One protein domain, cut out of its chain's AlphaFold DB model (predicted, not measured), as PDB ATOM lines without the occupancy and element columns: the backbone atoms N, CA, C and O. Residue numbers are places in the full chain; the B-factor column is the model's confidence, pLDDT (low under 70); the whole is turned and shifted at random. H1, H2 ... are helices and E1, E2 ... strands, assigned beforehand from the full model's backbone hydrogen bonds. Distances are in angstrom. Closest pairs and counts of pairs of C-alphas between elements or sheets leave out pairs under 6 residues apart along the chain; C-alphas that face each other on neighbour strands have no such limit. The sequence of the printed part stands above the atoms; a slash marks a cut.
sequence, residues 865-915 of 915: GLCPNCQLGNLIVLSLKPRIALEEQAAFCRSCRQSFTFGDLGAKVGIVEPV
ATOM      1  N   GLY A 865      33.680 -28.084   2.615       75.75
ATOM      2  CA  GLY A 865      34.803 -29.011   2.612       75.75
ATOM      3  C   GLY A 865      34.481 -30.364   1.967       75.75
ATOM      4  O   GLY A 865      33.333 -30.829   1.931       75.75
ATOM      5  N   LEU A 866      35.538 -31.020   1.489       84.81
ATOM      6  CA  LEU A 866      35.501 -32.419   1.073       84.81
ATOM      7  C   LEU A 866      35.292 -33.316   2.302       84.81
ATOM      8  O   LEU A 866      35.831 -33.063   3.378       84.81
ATOM      9  N   CYS A 867      34.511 -34.386   2.157       89.00
ATOM     10  CA  CYS A 867      34.247 -35.317   3.252       89.00
ATOM     11  C   CYS A 867      35.529 -36.024   3.738       89.00
ATOM     12  O   CYS A 867      36.153 -36.726   2.939       89.00
ATOM     13  N   PRO A 868      35.874 -35.974   5.041       84.44
ATOM     14  CA  PRO A 868      37.136 -36.528   5.538       84.44
ATOM     15  C   PRO A 868      37.263 -38.049   5.362       84.44
ATOM     16  O   PRO A 868      38.360 -38.551   5.154       84.44
ATOM     17  N   ASN A 869      36.152 -38.796   5.367       86.50
ATOM     18  CA  ASN A 869      36.167 -40.258   5.220       86.50
ATOM     19  C   ASN A 869      36.368 -40.740   3.767       86.50
ATOM     20  O   ASN A 869      36.578 -41.931   3.550       86.50
ATOM     21  N   CYS A 870      36.217 -39.889   2.748       90.69
ATOM     22  CA  CYS A 870      36.341 -40.350   1.352       90.69
ATOM     23  C   CYS A 870      36.964 -39.361   0.367       90.69
ATOM     24  O   CYS A 870      37.198 -39.757  -0.769       90.69
ATOM     25  N   GLN A 871      37.191 -38.107   0.769       88.00
ATOM     26  CA  GLN A 871      37.827 -37.009   0.022       88.00
ATOM     27  C   GLN A 871      37.194 -36.636  -1.342       88.00
ATOM     28  O   GLN A 871      37.505 -35.591  -1.893       88.00
ATOM     29  N   LEU A 872      36.242 -37.422  -1.852       84.69
ATOM     30  CA  LEU A 872      35.641 -37.315  -3.191       84.69
ATOM     31  C   LEU A 872      34.203 -36.765  -3.192       84.69
ATOM     32  O   LEU A 872      33.510 -36.832  -4.207       84.69
ATOM     33  N   GLY A 873      33.684 -36.314  -2.050       84.69
ATOM     34  CA  GLY A 873      32.286 -35.896  -1.938       84.69
ATOM     35  C   GLY A 873      32.097 -34.691  -1.037       84.69
ATOM     36  O   GLY A 873      32.390 -34.772   0.156       84.69
ATOM     37  N   ASN A 874      31.545 -33.617  -1.599       85.56
ATOM     38  CA  ASN A 874      31.166 -32.415  -0.862       85.56
ATOM     39  C   ASN A 874      30.167 -32.758   0.253       85.56
ATOM     40  O   ASN A 874      29.254 -33.578   0.078       85.56
ATOM     41  N   LEU A 875      30.340 -32.106   1.397       86.31
ATOM     42  CA  LEU A 875      29.455 -32.227   2.549       86.31
ATOM     43  C   LEU A 875      28.218 -31.335   2.368       86.31
ATOM     44  O   LEU A 875      28.328 -30.122   2.212       86.31
ATOM     45  N   ILE A 876      27.029 -31.939   2.404       87.94
ATOM     46  CA  ILE A 876      25.746 -31.229   2.318       87.94
ATOM     47  C   ILE A 876      25.206 -31.017   3.729       87.94
ATOM     48  O   ILE A 876      24.923 -31.990   4.428       87.94
ATOM     49  N   VAL A 877      25.021 -29.763   4.134       86.62
ATOM     50  CA  VAL A 877      24.416 -29.416   5.428       86.62
ATOM     51  C   VAL A 877      22.941 -29.831   5.442       86.62
ATOM     52  O   VAL A 877      22.180 -29.489   4.537       86.62
ATOM     53  N   LEU A 878      22.536 -30.591   6.461       81.44
ATOM     54  CA  LEU A 878      21.177 -31.121   6.627       81.44
ATOM     55  C   LEU A 878      20.286 -30.257   7.534       81.44
ATOM     56  O   LEU A 878      19.070 -30.454   7.548       81.44
ATOM     57  N   SER A 879      20.859 -29.314   8.289       73.44
ATOM     58  CA  SER A 879      20.114 -28.392   9.151       73.44
ATOM     59  C   SER A 879      20.225 -26.949   8.668       73.44
ATOM     60  O   SER A 879      21.306 -26.378   8.645       73.44
ATOM     61  N   LEU A 880      19.079 -26.343   8.351       58.06
ATOM     62  CA  LEU A 880      18.920 -24.901   8.109       58.06
ATOM     63  C   LEU A 880      18.134 -24.215   9.246       58.06
ATOM     64  O   LEU A 880      17.563 -23.146   9.056       58.06
ATOM     65  N   LYS A 881      18.043 -24.837  10.434       65.62
ATOM     66  CA  LYS A 881      17.329 -24.264  11.589       65.62
ATOM     67  C   LYS A 881      18.247 -23.301  12.366       65.62
ATOM     68  O   LYS A 881      19.174 -23.799  13.002       65.62
ATOM     69  N   PRO A 882      17.968 -21.980  12.437       55.19
ATOM     70  CA  PRO A 882      18.880 -20.981  13.033       55.19
ATOM     71  C   PRO A 882      18.995 -20.994  14.574       55.19
ATOM     72  O   PRO A 882      19.200 -19.950  15.184       55.19
ATOM     73  N   ARG A 883      18.763 -22.137  15.234       63.81
ATOM     74  CA  ARG A 883      18.682 -22.268  16.706       63.81
ATOM     75  C   ARG A 883      19.377 -23.522  17.259       63.81
ATOM     76  O   ARG A 883      19.078 -23.938  18.370       63.81
ATOM     77  N   ILE A 884      20.232 -24.153  16.460       71.94
ATOM     78  CA  ILE A 884      21.038 -25.319  16.848       71.94
ATOM     79  C   ILE A 884      22.494 -24.850  16.899       71.94
ATOM     80  O   ILE A 884      22.901 -24.089  16.014       71.94
ATOM     81  N   ALA A 885      23.247 -25.259  17.926       78.75
ATOM     82  CA  ALA A 885      24.645 -24.860  18.076       78.75
ATOM     83  C   ALA A 885      25.451 -25.277  16.835       78.75
ATOM     84  O   ALA A 885      25.136 -26.290  16.207       78.75
ATOM     85  N   LEU A 886      26.465 -24.494  16.447       72.56
ATOM     86  CA  LEU A 886      27.183 -24.723  15.187       72.56
ATOM     87  C   LEU A 886      27.754 -26.148  15.124       72.56
ATOM     88  O   LEU A 886      27.539 -26.849  14.140       72.56
ATOM     89  N   GLU A 887      28.370 -26.593  16.219       77.88
ATOM     90  CA  GLU A 887      28.934 -27.933  16.409       77.88
ATOM     91  C   GLU A 887      27.911 -29.061  16.198       77.88
ATOM     92  O   GLU A 887      28.238 -30.065  15.570       77.88
ATOM     93  N   GLU A 888      26.668 -28.885  16.661       78.69
ATOM     94  CA  GLU A 888      25.578 -29.870  16.570       78.69
ATOM     95  C   GLU A 888      24.943 -29.963  15.171       78.69
ATOM     96  O   GLU A 888      24.168 -30.887  14.896       78.69
ATOM     97  N   GLN A 889      25.211 -29.011  14.271       86.31
ATOM     98  CA  GLN A 889      24.632 -29.055  12.931       86.31
ATOM     99  C   GLN A 889      25.173 -30.269  12.156       86.31
ATOM    100  O   GLN A 889      26.372 -30.533  12.103       86.31
ATOM    101  N   ALA A 890      24.266 -31.033  11.545       85.75
ATOM    102  CA  ALA A 890      24.620 -32.234  10.798       85.75
ATOM    103  C   ALA A 890      24.925 -31.920   9.326       85.75
ATOM    104  O   ALA A 890      24.143 -31.243   8.653       85.75
ATOM    105  N   ALA A 891      26.001 -32.499   8.805       89.44
ATOM    106  CA  ALA A 891      26.358 -32.536   7.392       89.44
ATOM    107  C   ALA A 891      26.424 -33.990   6.884       89.44
ATOM    108  O   ALA A 891      26.646 -34.926   7.651       89.44
ATOM    109  N   PHE A 892      26.224 -34.203   5.585       92.50
ATOM    110  CA  PHE A 892      26.147 -35.534   4.980       92.50
ATOM    111  C   PHE A 892      26.897 -35.605   3.652       92.50
ATOM    112  O   PHE A 892      26.667 -34.802   2.745       92.50
ATOM    113  N   CYS A 893      27.764 -36.606   3.510       94.00
ATOM    114  CA  CYS A 893      28.457 -36.874   2.256       94.00
ATOM    115  C   CYS A 893      27.639 -37.825   1.376       94.00
ATOM    116  O   CYS A 893      27.374 -38.966   1.757       94.00
ATOM    117  N   ARG A 894      27.303 -37.406   0.149       88.12
ATOM    118  CA  ARG A 894      26.611 -38.285  -0.812       88.12
ATOM    119  C   ARG A 894      27.448 -39.493  -1.250       88.12
ATOM    120  O   ARG A 894      26.860 -40.539  -1.514       88.12
ATOM    121  N   SER A 895      28.773 -39.356  -1.309       90.31
ATOM    122  CA  SER A 895      29.680 -40.378  -1.852       90.31
ATOM    123  C   SER A 895      29.851 -41.572  -0.905       90.31
ATOM    124  O   SER A 895      29.578 -42.701  -1.306       90.31
ATOM    125  N   CYS A 896      30.217 -41.349   0.366       93.56
ATOM    126  CA  CYS A 896      30.343 -42.431   1.360       93.56
ATOM    127  C   CYS A 896      29.071 -42.692   2.189       93.56
ATOM    128  O   CYS A 896      29.037 -43.646   2.962       93.56
ATOM    129  N   ARG A 897      28.028 -41.860   2.043       91.44
ATOM    130  CA  ARG A 897      26.759 -41.917   2.800       91.44
ATOM    131  C   ARG A 897      26.899 -41.801   4.325       91.44
ATOM    132  O   ARG A 897      25.987 -42.199   5.048       91.44
ATOM    133  N   GLN A 898      28.002 -41.243   4.818       90.44
ATOM    134  CA  GLN A 898      28.161 -40.918   6.236       90.44
ATOM    135  C   GLN A 898      27.642 -39.512   6.556       90.44
ATOM    136  O   GLN A 898      27.778 -38.575   5.762       90.44
ATOM    137  N   SER A 899      27.068 -39.386   7.751       91.31
ATOM    138  CA  SER A 899      26.747 -38.126   8.416       91.31
ATOM    139  C   SER A 899      27.837 -37.758   9.422       91.31
ATOM    140  O   SER A 899      28.341 -38.636  10.119       91.31
ATOM    141  N   PHE A 900      28.125 -36.468   9.535       88.94
ATOM    142  CA  PHE A 900      29.066 -35.866  10.479       88.94
ATOM    143  C   PHE A 900      28.355 -34.713  11.190       88.94
ATOM    144  O   PHE A 900      27.533 -34.035  10.572       88.94
ATOM    145  N   THR A 901      28.665 -34.462  12.456       90.62
ATOM    146  CA  THR A 901      28.401 -33.150  13.074       90.62
ATOM    147  C   THR A 901      29.495 -32.158  12.653       90.62
ATOM    148  O   THR A 901      30.565 -32.584  12.218       90.62
ATOM    149  N   PHE A 902      29.300 -30.840  12.763       83.12
ATOM    150  CA  PHE A 902      30.438 -29.926  12.566       83.12
ATOM    151  C   PHE A 902      31.486 -30.065  13.679       83.12
ATOM    152  O   PHE A 902      32.665 -29.856  13.401       83.12
ATOM    153  N   GLY A 903      31.102 -30.532  14.875       82.75
ATOM    154  CA  GLY A 903      32.046 -30.984  15.902       82.75
ATOM    155  C   GLY A 903      32.967 -32.109  15.403       82.75
ATOM    156  O   GLY A 903      34.187 -31.997  15.514       82.75
ATOM    157  N   ASP A 904      32.416 -33.146  14.751       82.44
ATOM    158  CA  ASP A 904      33.211 -34.204  14.095       82.44
ATOM    159  C   ASP A 904      34.177 -33.644  13.042       82.44
ATOM    160  O   ASP A 904      35.275 -34.174  12.876       82.44
ATOM    161  N   LEU A 905      33.753 -32.628  12.283       80.56
ATOM    162  CA  LEU A 905      34.542 -32.044  11.194       80.56
ATOM    163  C   LEU A 905      35.669 -31.145  11.717       80.56
ATOM    164  O   LEU A 905      36.782 -31.223  11.202       80.56
ATOM    165  N   GLY A 906      35.416 -30.351  12.760       76.44
ATOM    166  CA  GLY A 906      36.457 -29.591  13.452       76.44
ATOM    167  C   GLY A 906      37.508 -30.524  14.055       76.44
ATOM    168  O   GLY A 906      38.685 -30.447  13.698       76.44
ATOM    169  N   ALA A 907      37.065 -31.479  14.881       74.69
ATOM    170  CA  ALA A 907      37.939 -32.382  15.631       74.69
ATOM    171  C   ALA A 907      38.783 -33.339  14.765       74.69
ATOM    172  O   ALA A 907      39.838 -33.782  15.211       74.69
ATOM    173  N   LYS A 908      38.336 -33.691  13.548       63.97
ATOM    174  CA  LYS A 908      39.036 -34.663  12.678       63.97
ATOM    175  C   LYS A 908      39.896 -34.044  11.580       63.97
ATOM    176  O   LYS A 908      40.599 -34.794  10.907       63.97
ATOM    177  N   VAL A 909      39.793 -32.735  11.332       57.31
ATOM    178  CA  VAL A 909      40.369 -32.130  10.116       57.31
ATOM    179  C   VAL A 909      41.188 -30.868  10.387       57.31
ATOM    180  O   VAL A 909      42.117 -30.605   9.635       57.31
ATOM    181  N   GLY A 910      40.872 -30.067  11.414       49.72
ATOM    182  CA  GLY A 910      41.603 -28.818  11.700       49.72
ATOM    183  C   GLY A 910      41.470 -27.712  10.635       49.72
ATOM    184  O   GLY A 910      42.069 -26.658  10.777       49.72
ATOM    185  N   ILE A 911      40.666 -27.928   9.585       47.12
ATOM    186  CA  ILE A 911      40.460 -27.008   8.446       47.12
ATOM    187  C   ILE A 911      39.262 -26.052   8.675       47.12
ATOM    188  O   ILE A 911      38.900 -25.260   7.807       47.12
ATOM    189  N   VAL A 912      38.635 -26.092   9.855       44.81
ATOM    190  CA  VAL A 912      37.526 -25.193  10.221       44.81
ATOM    191  C   VAL A 912      38.062 -23.971  10.973       44.81
ATOM    192  O   VAL A 912      37.844 -23.826  12.174       44.81
ATOM    193  N   GLU A 913      38.746 -23.076  10.259       35.75
ATOM    194  CA  GLU A 913      38.853 -21.684  10.710       35.75
ATOM    195  C   GLU A 913      37.474 -21.011  10.575       35.75
ATOM    196  O   GLU A 913      36.891 -21.035   9.482       35.75
ATOM    197  N   PRO A 914      36.913 -20.425  11.650       38.38
ATOM    198  CA  PRO A 914      35.744 -19.566  11.542       38.38
ATOM    199  C   PRO A 914      36.135 -18.211  10.931       38.38
ATOM    200  O   PRO A 914      37.158 -17.631  11.294       38.38
ATOM    201  N   VAL A 915      35.285 -17.709  10.032       38.03
ATOM    202  CA  VAL A 915      35.340 -16.363   9.430       38.03
ATOM    203  C   VAL A 915      34.021 -15.658   9.714       38.03
ATOM    204  O   VAL A 915      32.976 -16.316   9.488       38.03
TER     205      VAL A 915
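What this domain is: This is residues 865 to 915 of the 915 residues of an uncharacterized protein of Phytomonas sp. isolate Hart1 (UniProt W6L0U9). What does one see first? Little regular structure: a small meander of three strands, each the antiparallel neighbour of the one before, with a short helix, H1, following its last strand and a long loop, residues 878 to 889, reaching to one end. What is it made of? The 51 printed residues include three named strands and one named helix, in the order E1, E2, E3, H1 along the chain; the sheet's order is E1, E2, E3, all antiparallel, and the class is mixed, helices and strands, with only 18 residues in named elements. It is compact, with radius of gyration of the C-alphas 10.5 A and spans of 30 by 21 by 16 A.

How they stand to each other: How do the strands pair? E1, residues 875 to 877, and E2, residues 890 to 893, form an antiparallel hairpin at 146 degrees; N 876 and O 892, 2.9 A apart, are within hydrogen-bond range. E2 and E3, residues 899 to 901, form another at 144 degrees, with N 891 and O 900 at 2.8 A. Where is the helix? H1, residues 902 to 909, only grazes the sheet; the closest C-alphas of E2 and H1 are Ala 890 and Phe 902, 6.5 A. Every O i to N i+4 pair in H1 is within hydrogen-bond range.

Where its parts are: Where does E1 begin? C-alpha 875 is at (29.455, -32.227, 2.549); E1 is 6.4 A long, E2 10.5 A, E3 7.0 A. Where does H1 end? C-alpha 909 is at (40.369, -32.130, 10.116), 10.5 A from C-alpha 902.

The domain as a whole: Is anything cut or long? The printed part has no cut; the E1 to E2 link is long, 12 residues. Where is confidence low? Residues 880 to 883 and 908 to 915 are under 70.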